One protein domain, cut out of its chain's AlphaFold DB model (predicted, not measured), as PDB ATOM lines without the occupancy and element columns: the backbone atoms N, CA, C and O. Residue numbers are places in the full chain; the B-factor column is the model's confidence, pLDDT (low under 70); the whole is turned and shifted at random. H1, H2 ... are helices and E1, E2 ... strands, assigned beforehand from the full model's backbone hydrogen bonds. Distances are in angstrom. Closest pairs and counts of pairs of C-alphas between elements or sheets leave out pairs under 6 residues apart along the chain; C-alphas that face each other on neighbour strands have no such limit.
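Overview. This is residues 2 to 107 of the 114 residues of an uncharacterized protein of Gemmatimonadales bacterium (UniProt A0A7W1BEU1). A small sheet of three strands has H3 packed along one face; H2 packs on H3, and the long H1, paired with H2 in a helical hairpin, reaches past to graze E3. The 106 printed residues, of mixed class, run H1 H2 E1 E2 E3 H3, with antiparallel sheet order E1 E2 E3. The whole is compact, radius of gyration of the C-alphas 13.8 A, spanning 42 by 27 by 26 A.

Arrangement. E1, residues 61 to 66, E2, 77 to 83, and E3, 86 to 89, form a meander, each strand the antiparallel neighbour of the one before; N 63 and O 80, 2.8 A, and N 81 and O 88, 2.9 A, are within hydrogen-bond range. H3, residues 93 to 105, makes two layers with the sheet, over E1 and E2 at a height of 8.5 A. H2, residues 36 to 47, touches H3; closest C-alphas Val 42 and Phe 102, 6.1 A. H1, residues 2 to 25, touches H2 with residues 6 to 17 alone; closest C-alphas Tyr 9 and Cys 41, 5.3 A. In the three helices every O i to N i+4 pair is within range.

Along the chain. H1 begins at C-alpha 2 (41.222, 2.408, 49.507) and spans 34.1 A; H3 ends at C-alpha 105 (36.532, -0.499, 36.309).

Size, cuts and confidence. The printed part has no cut. The H2 to E1 link is long; pLDDT is under 70 at residues 2 to 4, 6 and 49 to 57.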
ATOM      1  N   GLU A   2      42.223   3.152  50.293       59.03
ATOM      2  CA  GLU A   2      41.222   2.408  49.507       59.03
ATOM      3  C   GLU A   2      41.675   2.080  48.074       59.03
ATOM      4  O   GLU A   2      41.456   0.972  47.599       59.03
ATOM      5  N   GLU A   3      42.418   2.979  47.427       58.03
ATOM      6  CA  GLU A   3      42.939   2.780  46.065       58.03
ATOM      7  C   GLU A   3      43.920   1.590  45.953       58.03
ATOM      8  O   GLU A   3      43.847   0.791  45.020       58.03
ATOM      9  N   LEU A   4      44.770   1.384  46.970       61.69
ATOM     10  CA  LEU A   4      45.669   0.221  47.065       61.69
ATOM     11  C   LEU A   4      44.893  -1.088  47.297       61.69
ATOM     12  O   LEU A   4      45.286  -2.152  46.803       61.69
ATOM     13  N   ALA A   5      43.779  -1.025  48.031       71.00
ATOM     14  CA  ALA A   5      42.909  -2.177  48.249       71.00
ATOM     15  C   ALA A   5      42.176  -2.566  46.954       71.00
ATOM     16  O   ALA A   5      42.181  -3.742  46.585       71.00
ATOM     17  N   ALA A   6      41.636  -1.588  46.219       68.62
ATOM     18  CA  ALA A   6      40.994  -1.800  44.922       68.62
ATOM     19  C   ALA A   6      41.954  -2.440  43.905       68.62
ATOM     20  O   ALA A   6      41.619  -3.450  43.281       68.62
ATOM     21  N   GLN A   7      43.191  -1.939  43.812       75.81
ATOM     22  CA  GLN A   7      44.213  -2.507  42.930       75.81
ATOM     23  C   GLN A   7      44.549  -3.965  43.291       75.81
ATOM     24  O   GLN A   7      44.696  -4.818  42.409       75.81
ATOM     25  N   THR A   8      44.594  -4.282  44.588       84.88
ATOM     26  CA  THR A   8      44.818  -5.651  45.079       84.88
ATOM     27  C   THR A   8      43.668  -6.590  44.690       84.88
ATOM     28  O   THR A   8      43.910  -7.739  44.304       84.88
ATOM     29  N   TYR A   9      42.417  -6.123  44.745       86.06
ATOM     30  CA  TYR A   9      41.260  -6.913  44.312       86.06
ATOM     31  C   TYR A   9      41.246  -7.144  42.799       86.06
ATOM     32  O   TYR A   9      41.012  -8.279  42.381       86.06
ATOM     33  N   CYS A  10      41.578  -6.133  41.986       87.94
ATOM     34  CA  CYS A  10      41.713  -6.289  40.533       87.94
ATOM     35  C   CYS A  10      42.743  -7.372  40.168       87.94
ATOM     36  O   CYS A  10      42.454  -8.259  39.364       87.94
ATOM     37  N   GLN A  11      43.923  -7.364  40.799       87.94
ATOM     38  CA  GLN A  11      44.973  -8.357  40.535       87.94
ATOM     39  C   GLN A  11      44.557  -9.782  40.927       87.94
ATOM     40  O   GLN A  11      44.735 -10.721  40.148       87.94
ATOM     41  N   ARG A  12      43.970  -9.960  42.119       89.12
ATOM     42  CA  ARG A  12      43.496 -11.277  42.583       89.12
ATOM     43  C   ARG A  12      42.375 -11.816  41.701       89.12
ATOM     44  O   ARG A  12      42.400 -12.987  41.323       89.12
ATOM     45  N   ALA A  13      41.427 -10.959  41.330       89.88
ATOM     46  CA  ALA A  13      40.335 -11.338  40.450       89.88
ATOM     47  C   ALA A  13      40.837 -11.747  39.061       89.88
ATOM     48  O   ALA A  13      40.335 -12.725  38.521       89.88
ATOM     49  N   ALA A  14      41.852 -11.074  38.507       90.69
ATOM     50  CA  ALA A  14      42.422 -11.440  37.209       90.69
ATOM     51  C   ALA A  14      42.968 -12.883  37.195       90.69
ATOM     52  O   ALA A  14      42.745 -13.618  36.230       90.69
ATOM     53  N   LEU A  15      43.626 -13.318  38.277       90.44
ATOM     54  CA  LEU A  15      44.126 -14.692  38.417       90.44
ATOM     55  C   LEU A  15      42.985 -15.714  38.491       90.44
ATOM     56  O   LEU A  15      43.004 -16.723  37.779       90.44
ATOM     57  N   GLU A  16      41.969 -15.444  39.314       92.88
ATOM     58  CA  GLU A  16      40.807 -16.330  39.425       92.88
ATOM     59  C   GLU A  16      39.998 -16.386  38.129       92.88
ATOM     60  O   GLU A  16      39.529 -17.456  37.731       92.88
ATOM     61  N   LEU A  17      39.883 -15.260  37.427       92.81
ATOM     62  CA  LEU A  17      39.177 -15.167  36.160       92.81
ATOM     63  C   LEU A  17      39.900 -15.951  35.065       92.81
ATOM     64  O   LEU A  17      39.263 -16.730  34.360       92.81
ATOM     65  N   ALA A  18      41.227 -15.839  34.967       91.38
ATOM     66  CA  ALA A  18      42.018 -16.641  34.036       91.38
ATOM     67  C   ALA A  18      41.841 -18.150  34.291       91.38
ATOM     68  O   ALA A  18      41.671 -18.936  33.351       91.38
ATOM     69  N   ALA A  19      41.826 -18.569  35.560       90.38
ATOM     70  CA  ALA A  19      41.597 -19.962  35.936       90.38
ATOM     71  C   ALA A  19      40.159 -20.427  35.630       90.38
ATOM     72  O   ALA A  19      39.961 -21.544  35.136       90.38
ATOM     73  N   LEU A  20      39.161 -19.574  35.876       92.31
ATOM     74  CA  LEU A  20      37.762 -19.829  35.540       92.31
ATOM     75  C   LEU A  20      37.565 -19.960  34.027       92.31
ATOM     76  O   LEU A  20      36.989 -20.951  33.585       92.31
ATOM     77  N   ILE A  21      38.084 -19.021  33.235       91.88
ATOM     78  CA  ILE A  21      38.009 -19.037  31.766       91.88
ATOM     79  C   ILE A  21      38.650 -20.312  31.219       91.88
ATOM     80  O   ILE A  21      38.046 -21.008  30.402       91.88
ATOM     81  N   ARG A  22      39.843 -20.676  31.707       90.62
ATOM     82  CA  ARG A  22      40.523 -21.915  31.304       90.62
ATOM     83  C   ARG A  22      39.656 -23.144  31.569       90.62
ATOM     84  O   ARG A  22      39.509 -23.991  30.690       90.62
ATOM     85  N   HIS A  23      39.057 -23.220  32.756       90.75
ATOM     86  CA  HIS A  23      38.153 -24.309  33.114       90.75
ATOM     87  C   HIS A  23      36.878 -24.319  32.253       90.75
ATOM     88  O   HIS A  23      36.435 -25.382  31.839       90.75
ATOM     89  N   GLN A  24      36.300 -23.160  31.934       90.69
ATOM     90  CA  GLN A  24      35.104 -23.066  31.088       90.69
ATOM     91  C   GLN A  24      35.372 -23.455  29.631       90.69
ATOM     92  O   GLN A  24      34.508 -24.062  28.998       90.69
ATOM     93  N   ARG A  25      36.564 -23.139  29.107       89.00
ATOM     94  CA  ARG A  25      37.005 -23.541  27.762       89.00
ATOM     95  C   ARG A  25      37.288 -25.044  27.677       89.00
ATOM     96  O   ARG A  25      36.968 -25.667  26.670       89.00
ATOM     97  N   LYS A  26      37.880 -25.630  28.723       87.69
ATOM     98  CA  LYS A  26      38.228 -27.061  28.796       87.69
ATOM     99  C   LYS A  26      37.738 -27.671  30.117       87.69
ATOM    100  O   LYS A  26      38.546 -27.909  31.017       87.69
ATOM    101  N   PRO A  27      36.424 -27.919  30.259       83.19
ATOM    102  CA  PRO A  27      35.876 -28.473  31.488       83.19
ATOM    103  C   PRO A  27      36.358 -29.912  31.688       83.19
ATOM    104  O   PRO A  27      36.170 -30.781  30.837       83.19
ATOM    105  N   THR A  28      36.979 -30.179  32.834       79.12
ATOM    106  CA  THR A  28      37.393 -31.524  33.240       79.12
ATOM    107  C   THR A  28      36.226 -32.225  33.935       79.12
ATOM    108  O   THR A  28      35.967 -32.009  35.121       79.12
ATOM    109  N   GLY A  29      35.499 -33.058  33.190       79.06
ATOM    110  CA  GLY A  29      34.340 -33.793  33.701       79.06
ATOM    111  C   GLY A  29      33.094 -32.917  33.883       79.06
ATOM    112  O   GLY A  29      32.909 -31.913  33.200       79.06
ATOM    113  N   ARG A  30      32.196 -33.324  34.792       75.88
ATOM    114  CA  ARG A  30      30.943 -32.595  35.095       75.88
ATOM    115  C   ARG A  30      31.082 -31.590  36.246       75.88
ATOM    116  O   ARG A  30      30.097 -30.959  36.630       75.88
ATOM    117  N   THR A  31      32.281 -31.459  36.806       75.88
ATOM    118  CA  THR A  31      32.549 -30.605  37.962       75.88
ATOM    119  C   THR A  31      32.706 -29.162  37.516       75.88
ATOM    120  O   THR A  31      33.409 -28.882  36.550       75.88
ATOM    121  N   ARG A  32      32.055 -28.244  38.232       77.25
ATOM    122  CA  ARG A  32      32.237 -26.804  38.039       77.25
ATOM    123  C   ARG A  32      33.334 -26.304  38.967       77.25
ATOM    124  O   ARG A  32      33.379 -26.712  40.125       77.25
ATOM    125  N   ARG A  33      34.166 -25.388  38.479       83.50
ATOM    126  CA  ARG A  33      35.047 -24.595  39.339       83.50
ATOM    127  C   ARG A  33      34.206 -23.649  40.198       83.50
ATOM    128  O   ARG A  33      33.311 -22.982  39.679       83.50
ATOM    129  N   ASP A  34      34.503 -23.604  41.492       82.88
ATOM    130  CA  ASP A  34      33.952 -22.595  42.392       82.88
ATOM    131  C   ASP A  34      34.527 -21.211  42.050       82.88
ATOM    132  O   ASP A  34      35.718 -21.067  41.781       82.88
ATOM    133  N   SER A  35      33.667 -20.197  42.042       86.00
ATOM    134  CA  SER A  35      34.012 -18.797  41.794       86.00
ATOM    135  C   SER A  35      33.758 -17.911  43.019       86.00
ATOM    136  O   SER A  35      33.707 -16.691  42.888       86.00
ATOM    137  N   ALA A  36      33.594 -18.481  44.220       89.12
ATOM    138  CA  ALA A  36      33.369 -17.730  45.458       89.12
ATOM    139  C   ALA A  36      34.434 -16.653  45.724       89.12
ATOM    140  O   ALA A  36      34.077 -15.529  46.074       89.12
ATOM    141  N   LEU A  37      35.717 -16.957  45.496       88.00
ATOM    142  CA  LEU A  37      36.800 -15.978  45.654       88.00
ATOM    143  C   LEU A  37      36.687 -14.824  44.650       88.00
ATOM    144  O   LEU A  37      36.785 -13.666  45.049       88.00
ATOM    145  N   LEU A  38      36.409 -15.127  43.376       90.81
ATOM    146  CA  LEU A  38      36.170 -14.108  42.350       90.81
ATOM    147  C   LEU A  38      35.002 -13.200  42.750       90.81
ATOM    148  O   LEU A  38      35.150 -11.983  42.732       90.81
ATOM    149  N   ARG A  39      33.874 -13.788  43.169       90.62
ATOM    150  CA  ARG A  39      32.696 -13.037  43.625       90.62
ATOM    151  C   ARG A  39      33.034 -12.135  44.805       90.62
ATOM    152  O   ARG A  39      32.710 -10.959  44.771       90.62
ATOM    153  N   SER A  40      33.770 -12.644  45.794       89.88
ATOM    154  CA  SER A  40      34.206 -11.825  46.926       89.88
ATOM    155  C   SER A  40      35.086 -10.649  46.496       89.88
ATOM    156  O   SER A  40      34.940  -9.573  47.064       89.88
ATOM    157  N   CYS A  41      36.000 -10.822  45.534       88.81
ATOM    158  CA  CYS A  41      36.816  -9.712  45.032       88.81
ATOM    159  C   CYS A  41      35.975  -8.672  44.285       88.81
ATOM    160  O   CYS A  41      36.156  -7.482  44.525       88.81
ATOM    161  N   VAL A  42      35.051  -9.121  43.430       89.69
ATOM    162  CA  VAL A  42      34.126  -8.252  42.687       89.69
ATOM    163  C   VAL A  42      33.285  -7.430  43.659       89.69
ATOM    164  O   VAL A  42      33.334  -6.208  43.608       89.69
ATOM    165  N   THR A  43      32.598  -8.077  44.605       88.56
ATOM    166  CA  THR A  43      31.761  -7.386  45.594       88.56
ATOM    167  C   THR A  43      32.563  -6.359  46.387       88.56
ATOM    168  O   THR A  43      32.150  -5.214  46.482       88.56
ATOM    169  N   ARG A  44      33.749  -6.722  46.896       86.69
ATOM    170  CA  ARG A  44      34.585  -5.794  47.679       86.69
ATOM    171  C   ARG A  44      35.090  -4.604  46.872       86.69
ATOM    172  O   ARG A  44      35.179  -3.505  47.408       86.69
ATOM    173  N   ALA A  45      35.451  -4.819  45.611       83.06
ATOM    174  CA  ALA A  45      35.882  -3.738  44.738       83.06
ATOM    175  C   ALA A  45      34.719  -2.808  44.381       83.06
ATOM    176  O   ALA A  45      34.898  -1.597  44.404       83.06
ATOM    177  N   LEU A  46      33.531  -3.357  44.115       82.25
ATOM    178  CA  LEU A  46      32.335  -2.565  43.842       82.25
ATOM    179  C   LEU A  46      31.835  -1.822  45.085       82.25
ATOM    180  O   LEU A  46      31.432  -0.682  44.954       82.25
ATOM    181  N   GLU A  47      31.915  -2.397  46.288       82.81
ATOM    182  CA  GLU A  47      31.598  -1.694  47.547       82.81
ATOM    183  C   GLU A  47      32.500  -0.471  47.773       82.81
ATOM    184  O   GLU A  47      32.052   0.545  48.301       82.81
ATOM    185  N   ALA A  48      33.774  -0.563  47.376       73.38
ATOM    186  CA  ALA A  48      34.726   0.542  47.459       73.38
ATOM    187  C   ALA A  48      34.476   1.628  46.398       73.38
ATOM    188  O   ALA A  48      35.020   2.727  46.495       73.38
ATOM    189  N   LEU A  49      33.665   1.331  45.384       68.38
ATOM    190  CA  LEU A  49      33.320   2.250  44.319       68.38
ATOM    191  C   LEU A  49      31.893   2.728  44.537       68.38
ATOM    192  O   LEU A  49      30.935   1.968  44.485       68.38
ATOM    193  N   THR A  50      31.711   4.020  44.753       60.94
ATOM    194  CA  THR A  50      30.371   4.604  44.734       60.94
ATOM    195  C   THR A  50      29.882   4.605  43.278       60.94
ATOM    196  O   THR A  50      30.072   5.590  42.575       60.94
ATOM    197  N   ILE A  51      29.344   3.485  42.770       58.59
ATOM    198  CA  ILE A  51      28.906   3.358  41.368       58.59
ATOM    199  C   ILE A  51      27.382   3.454  41.276       58.59
ATOM    200  O   ILE A  51      26.697   2.495  41.630       58.59
ATOM    201  N   PRO A  52      26.847   4.557  40.722       51.25
ATOM    202  CA  PRO A  52      25.525   4.535  40.107       51.25
ATOM    203  C   PRO A  52      25.576   4.349  38.579       51.25
ATOM    204  O   PRO A  52      24.671   3.723  38.047       51.25
ATOM    205  N   ASP A  53      26.621   4.811  37.871       51.97
ATOM    206  CA  ASP A  53      26.500   5.062  36.412       51.97
ATOM    207  C   ASP A  53      27.577   4.460  35.484       51.97
ATOM    208  O   ASP A  53      27.407   4.471  34.268       51.97
ATOM    209  N   GLN A  54      28.678   3.888  35.984       52.31
ATOM    210  CA  GLN A  54      29.775   3.423  35.104       52.31
ATOM    211  C   GLN A  54      29.621   1.993  34.560       52.31
ATOM    212  O   GLN A  54      30.516   1.476  33.897       52.31
ATOM    213  N   VAL A  55      28.479   1.342  34.798       54.34
ATOM    214  CA  VAL A  55      28.217  -0.016  34.285       54.34
ATOM    215  C   VAL A  55      28.094  -0.028  32.747       54.34
ATOM    216  O   VAL A  55      28.303  -1.072  32.131       54.34
ATOM    217  N   GLY A  56      27.814   1.123  32.118       55.66
ATOM    218  CA  GLY A  56      27.591   1.238  30.670       55.66
ATOM    219  C   GLY A  56      28.818   1.561  29.804       55.66
ATOM    220  O   GLY A  56      28.830   1.191  28.631       55.66
ATOM    221  N   ASP A  57      29.854   2.196  30.357       69.88
ATOM    222  CA  ASP A  57      30.983   2.716  29.573       69.88
ATOM    223  C   ASP A  57      32.212   1.809  29.692       69.88
ATOM    224  O   ASP A  57      33.136   2.042  30.472       69.88
ATOM    225  N   GLY A  58      32.246   0.741  28.895       82.81
ATOM    226  CA  GLY A  58      33.460  -0.053  28.767       82.81
ATOM    227  C   GLY A  58      33.390  -1.193  27.752       82.81
ATOM    228  O   GLY A  58      32.324  -1.539  27.239       82.81
ATOM    229  N   PRO A  59      34.550  -1.776  27.407       92.44
ATOM    230  CA  PRO A  59      34.645  -2.782  26.355       92.44
ATOM    231  C   PRO A  59      34.074  -4.148  26.762       92.44
ATOM    232  O   PRO A  59      33.837  -4.980  25.886       92.44
ATOM    233  N   TRP A  60      33.881  -4.408  28.059       93.81
ATOM    234  CA  TRP A  60      33.143  -5.577  28.527       93.81
ATOM    235  C   TRP A  60      31.649  -5.305  28.535       93.81
ATOM    236  O   TRP A  60      31.205  -4.233  28.936       93.81
ATOM    237  N   GLN A  61      30.885  -6.306  28.112       94.38
ATOM    238  CA  GLN A  61      29.450  -6.213  27.897       94.38
ATOM    239  C   GLN A  61      28.724  -7.399  28.533       94.38
ATOM    240  O   GLN A  61      29.237  -8.527  28.587       94.38
ATOM    241  N   VAL A  62      27.498  -7.158  29.000       94.69
ATOM    242  CA  VAL A  62      26.604  -8.219  29.478       94.69
ATOM    243  C   VAL A  62      26.023  -8.949  28.272       94.69
ATOM    244  O   VAL A  62      25.673  -8.351  27.259       94.69
ATOM    245  N   GLY A  63      25.923 -10.267  28.368       94.19
ATOM    246  CA  GLY A  63      25.332 -11.107  27.339       94.19
ATOM    247  C   GLY A  63      24.629 -12.315  27.934       94.19
ATOM    248  O   GLY A  63      24.607 -12.532  29.150       94.19
ATOM    249  N   THR A  64      24.062 -13.135  27.058       95.12
ATOM    250  CA  THR A  64      23.458 -14.405  27.453       95.12
ATOM    251  C   THR A  64      23.756 -15.490  26.429       95.12
ATOM    252  O   THR A  64      23.897 -15.233  25.234       95.12
ATOM    253  N   ARG A  65      23.823 -16.738  26.899       92.31
ATOM    254  CA  ARG A  65      23.908 -17.928  26.051       92.31
ATOM    255  C   ARG A  65      22.669 -18.799  26.256       92.31
ATOM    256  O   ARG A  65      22.454 -19.264  27.376       92.31
ATOM    257  N   PRO A  66      21.863 -19.076  25.217       93.06
ATOM    258  CA  PRO A  66      20.636 -19.849  25.375       93.06
ATOM    259  C   PRO A  66      20.924 -21.299  25.781       93.06
ATOM    260  O   PRO A  66      21.905 -21.911  25.347       93.06
ATOM    261  N   LEU A  67      20.037 -21.868  26.598       90.50
ATOM    262  CA  LEU A  67      20.060 -23.270  26.997       90.50
ATOM    263  C   LEU A  67      18.899 -24.033  26.357       90.50
ATOM    264  O   LEU A  67      17.778 -23.544  26.272       90.50
ATOM    265  N   ARG A  68      19.148 -25.291  25.973       89.44
ATOM    266  CA  ARG A  68      18.097 -26.198  25.467       89.44
ATOM    267  C   ARG A  68      17.137 -26.687  26.561       89.44
ATOM    268  O   ARG A  68      16.051 -27.159  26.253       89.44
ATOM    269  N   ARG A  69      17.556 -26.634  27.828       87.88
ATOM    270  CA  ARG A  69      16.780 -27.012  29.021       87.88
ATOM    271  C   ARG A  69      17.079 -26.012  30.130       87.88
ATOM    272  O   ARG A  69      18.178 -25.461  30.145       87.88
ATOM    273  N   SER A  70      16.144 -25.811  31.056       87.25
ATOM    274  CA  SER A  70      16.368 -24.922  32.198       87.25
ATOM    275  C   SER A  70      17.632 -25.319  32.969       87.25
ATOM    276  O   SER A  70      17.838 -26.487  33.302       87.25
ATOM    277  N   GLY A  71      18.492 -24.333  33.205       81.56
ATOM    278  CA  GLY A  71      19.697 -24.425  34.013       81.56
ATOM    279  C   GLY A  71      19.422 -24.172  35.495       81.56
ATOM    280  O   GLY A  71      18.311 -24.368  35.994       81.56
ATOM    281  N   ARG A  72      20.456 -23.734  36.224       74.44
ATOM    282  CA  ARG A  72      20.327 -23.374  37.646       74.44
ATOM    283  C   ARG A  72      19.365 -22.197  37.819       74.44
ATOM    284  O   ARG A  72      19.273 -21.336  36.950       74.44
ATOM    285  N   GLY A  73      18.629 -22.198  38.931       79.62
ATOM    286  CA  GLY A  73      17.627 -21.168  39.220       79.62
ATOM    287  C   GLY A  73      16.460 -21.134  38.225       79.62
ATOM    288  O   GLY A  73      15.761 -20.135  38.152       79.62
ATOM    289  N   GLY A  74      16.270 -22.189  37.421       85.44
ATOM    290  CA  GLY A  74      15.220 -22.246  36.399       85.44
ATOM    291  C   GLY A  74      15.511 -21.427  35.135       85.44
ATOM    292  O   GLY A  74      14.668 -21.388  34.238       85.44
ATOM    293  N   LEU A  75      16.696 -20.811  35.025       88.38
ATOM    294  CA  LEU A  75      17.050 -19.943  33.902       88.38
ATOM    295  C   LEU A  75      17.130 -20.722  32.587       88.38
ATOM    296  O   LEU A  75      17.750 -21.780  32.507       88.38
ATOM    297  N   LYS A  76      16.553 -20.172  31.516       92.69
ATOM    298  CA  LYS A  76      16.631 -20.746  30.156       92.69
ATOM    299  C   LYS A  76      17.886 -20.313  29.387       92.69
ATOM    300  O   LYS A  76      18.022 -20.598  28.201       92.69
ATOM    301  N   PHE A  77      18.799 -19.623  30.056       93.31
ATOM    302  CA  PHE A  77      20.039 -19.110  29.497       93.31
ATOM    303  C   PHE A  77      21.133 -19.102  30.569       93.31
ATOM    304  O   PHE A  77      20.852 -19.201  31.763       93.31
ATOM    305  N   ILE A  78      22.384 -19.001  30.129       92.31
ATOM    306  CA  ILE A  78      23.548 -18.740  30.968       92.31
ATOM    307  C   ILE A  78      23.873 -17.248  30.837       92.31
ATOM    308  O   ILE A  78      24.137 -16.810  29.716       92.31
ATOM    309  N   PRO A  79      23.848 -16.467  31.924       94.56
ATOM    310  CA  PRO A  79      24.338 -15.092  31.921       94.56
ATOM    311  C   PRO A  79      25.847 -15.049  31.650       94.56
ATOM    312  O   PRO A  79      26.592 -15.918  32.119       94.56
ATOM    313  N   THR A  80      26.310 -14.060  30.886       95.56
ATOM    314  CA  THR A  80      27.721 -13.949  30.497       95.56
ATOM    315  C   THR A  80      28.248 -12.524  30.583       95.56
ATOM    316  O   THR A  80      27.536 -11.590  30.227       95.56
ATOM    317  N   ALA A  81      29.525 -12.378  30.930       95.12
ATOM    318  CA  ALA A  81      30.322 -11.190  30.632       95.12
ATOM    319  C   ALA A  81      31.201 -11.485  29.409       95.12
ATOM    320  O   ALA A  81      31.808 -12.559  29.344       95.12
ATOM    321  N   HIS A  82      31.264 -10.581  28.435       95.06
ATOM    322  CA  HIS A  82      32.034 -10.815  27.214       95.06
ATOM    323  C   HIS A  82      32.770  -9.576  26.707       95.06
ATOM    324  O   HIS A  82      32.310  -8.452  26.889       95.06
ATOM    325  N   ARG A  83      33.915  -9.813  26.065       94.44
ATOM    326  CA  ARG A  83      34.712  -8.838  25.314       94.44
ATOM    327  C   ARG A  83      35.476  -9.596  24.231       94.44
ATOM    328  O   ARG A  83      36.254 -10.489  24.563       94.44
ATOM    329  N   GLY A  84      35.251  -9.246  22.965       91.38
ATOM    330  CA  GLY A  84      35.852  -9.964  21.836       91.38
ATOM    331  C   GLY A  84      35.478 -11.451  21.843       91.38
ATOM    332  O   GLY A  84      34.302 -11.807  21.915       91.38
ATOM    333  N   GLU A  85      36.483 -12.319  21.812       90.81
ATOM    334  CA  GLU A  85      36.363 -13.777  21.900       90.81
ATOM    335  C   GLU A  85      36.332 -14.298  23.345       90.81
ATOM    336  O   GLU A  85      36.084 -15.486  23.595       90.81
ATOM    337  N   THR A  86      36.590 -13.442  24.336       93.50
ATOM    338  CA  THR A  86      36.497 -13.850  25.735       93.50
ATOM    339  C   THR A  86      35.060 -13.801  26.222       93.50
ATOM    340  O   THR A  86      34.438 -12.744  26.282       93.50
ATOM    341  N   VAL A  87      34.561 -14.964  26.642       94.50
ATOM    342  CA  VAL A  87      33.244 -15.134  27.256       94.50
ATOM    343  C   VAL A  87      33.421 -15.784  28.622       94.50
ATOM    344  O   VAL A  87      33.982 -16.876  28.729       94.50
ATOM    345  N   VAL A  88      32.906 -15.127  29.658       94.25
ATOM    346  CA  VAL A  88      32.858 -15.630  31.030       94.25
ATOM    347  C   VAL A  88      31.413 -15.955  31.370       94.25
ATOM    348  O   VAL A  88      30.556 -15.078  31.397       94.25
ATOM    349  N   MET A  89      31.131 -17.226  31.636       93.62
ATOM    350  CA  MET A  89      29.818 -17.688  32.086       93.62
ATOM    351  C   MET A  89      29.695 -17.571  33.609       93.62
ATOM    352  O   MET A  89      30.570 -18.049  34.331       93.62
ATOM    353  N   VAL A  90      28.595 -17.006  34.102       91.81
ATOM    354  CA  VAL A  90      28.307 -16.863  35.544       91.81
ATOM    355  C   VAL A  90      26.956 -17.497  35.900       91.81
ATOM    356  O   VAL A  90      26.298 -18.087  35.040       91.81
ATOM    357  N   ASN A  91      26.567 -17.484  37.180       88.50
ATOM    358  CA  ASN A  91      25.385 -18.220  37.634       88.50
ATOM    359  C   ASN A  91      24.096 -17.399  37.566       88.50
ATOM    360  O   ASN A  91      23.030 -17.994  37.396       88.50
ATOM    361  N   THR A  92      24.171 -16.074  37.711       90.50
ATOM    362  CA  THR A  92      22.997 -15.186  37.765       90.50
ATOM    363  C   THR A  92      23.174 -13.953  36.868       90.50
ATOM    364  O   THR A  92      24.308 -13.592  36.555       90.50
ATOM    365  N   PRO A  93      22.077 -13.315  36.411       91.88
ATOM    366  CA  PRO A  93      22.155 -12.056  35.666       91.88
ATOM    367  C   PRO A  93      22.884 -10.958  36.449       91.88
ATOM    368  O   PRO A  93      23.788 -10.334  35.910       91.88
ATOM    369  N   GLN A  94      22.582 -10.840  37.744       91.00
ATOM    370  CA  GLN A  94      23.250  -9.911  38.655       91.00
ATOM    371  C   GLN A  94      24.772 -10.122  38.692       91.00
ATOM    372  O   GLN A  94      25.529  -9.168  38.555       91.00
ATOM    373  N   GLU A  95      25.238 -11.375  38.795       91.25
ATOM    374  CA  GLU A  95      26.677 -11.677  38.759       91.25
ATOM    375  C   GLU A  95      27.321 -11.234  37.434       91.25
ATOM    376  O   GLU A  95      28.512 -10.935  37.409       91.25
ATOM    377  N   ALA A  96      26.574 -11.211  36.322       93.19
ATOM    378  CA  ALA A  96      27.100 -10.777  35.031       93.19
ATOM    379  C   ALA A  96      27.248  -9.253  34.976       93.19
ATOM    380  O   ALA A  96      28.275  -8.769  34.508       93.19
ATOM    381  N   GLU A  97      26.257  -8.517  35.478       92.25
ATOM    382  CA  GLU A  97      26.283  -7.052  35.570       92.25
ATOM    383  C   GLU A  97      27.413  -6.573  36.487       92.25
ATOM    384  O   GLU A  97      28.247  -5.765  36.078       92.25
ATOM    385  N   GLU A  98      27.511  -7.148  37.687       91.44
ATOM    386  CA  GLU A  98      28.577  -6.850  38.650       91.44
ATOM    387  C   GLU A  98      29.959  -7.167  38.078       91.44
ATOM    388  O   GLU A  98      30.891  -6.369  38.193       91.44
ATOM    389  N   LEU A  99      30.101  -8.323  37.422       92.88
ATOM    390  CA  LEU A  99      31.364  -8.699  36.804       92.88
ATOM    391  C   LEU A  99      31.736  -7.729  35.678       92.88
ATOM    392  O   LEU A  99      32.882  -7.303  35.624       92.88
ATOM    393  N   VAL A 100      30.807  -7.347  34.800       93.12
ATOM    394  CA  VAL A 100      31.084  -6.384  33.719       93.12
ATOM    395  C   VAL A 100      31.509  -5.027  34.278       93.12
ATOM    396  O   VAL A 100      32.542  -4.506  33.853       93.12
ATOM    397  N   ALA A 101      30.781  -4.501  35.265       90.25
ATOM    398  CA  ALA A 101      31.131  -3.252  35.936       90.25
ATOM    399  C   ALA A 101      32.551  -3.311  36.517       90.25
ATOM    400  O   ALA A 101      33.375  -2.433  36.269       90.25
ATOM    401  N   PHE A 102      32.865  -4.398  37.222       90.25
ATOM    402  CA  PHE A 102      34.182  -4.623  37.801       90.25
ATOM    403  C   PHE A 102      35.293  -4.740  36.748       90.25
ATOM    404  O   PHE A 102      36.370  -4.172  36.919       90.25
ATOM    405  N   LEU A 103      35.057  -5.464  35.650       92.31
ATOM    406  CA  LEU A 103      36.050  -5.648  34.588       92.31
ATOM    407  C   LEU A 103      36.354  -4.342  33.858       92.31
ATOM    408  O   LEU A 103      37.519  -4.078  33.551       92.31
ATOM    409  N   ASN A 104      35.324  -3.531  33.610       90.44
ATOM    410  CA  ASN A 104      35.467  -2.203  33.026       90.44
ATOM    411  C   ASN A 104      36.195  -1.258  33.989       90.44
ATOM    412  O   ASN A 104      37.161  -0.619  33.577       90.44
ATOM    413  N   PHE A 105      35.834  -1.266  35.276       87.00
ATOM    414  CA  PHE A 105      36.532  -0.499  36.309       87.00
ATOM    415  C   PHE A 105      38.025  -0.853  36.400       87.00
ATOM    416  O   PHE A 105      38.886   0.022  36.365       87.00
ATOM    417  N   CYS A 106      38.354  -2.144  36.468       87.75
ATOM    418  CA  CYS A 106      39.740  -2.604  36.539       87.75
ATOM    419  C   CYS A 106      40.499  -2.459  35.202       87.75
ATOM    420  O   CYS A 106      41.663  -2.858  35.130       87.75
ATOM    421  N   GLY A 107      39.859  -1.974  34.128       88.81
ATOM    422  CA  GLY A 107      40.463  -1.872  32.798       88.81
ATOM    423  C   GLY A 107      40.940  -3.218  32.240       88.81
ATOM    424  O   GLY A 107      41.930  -3.269  31.501       88.81
TER     425      GLY A 107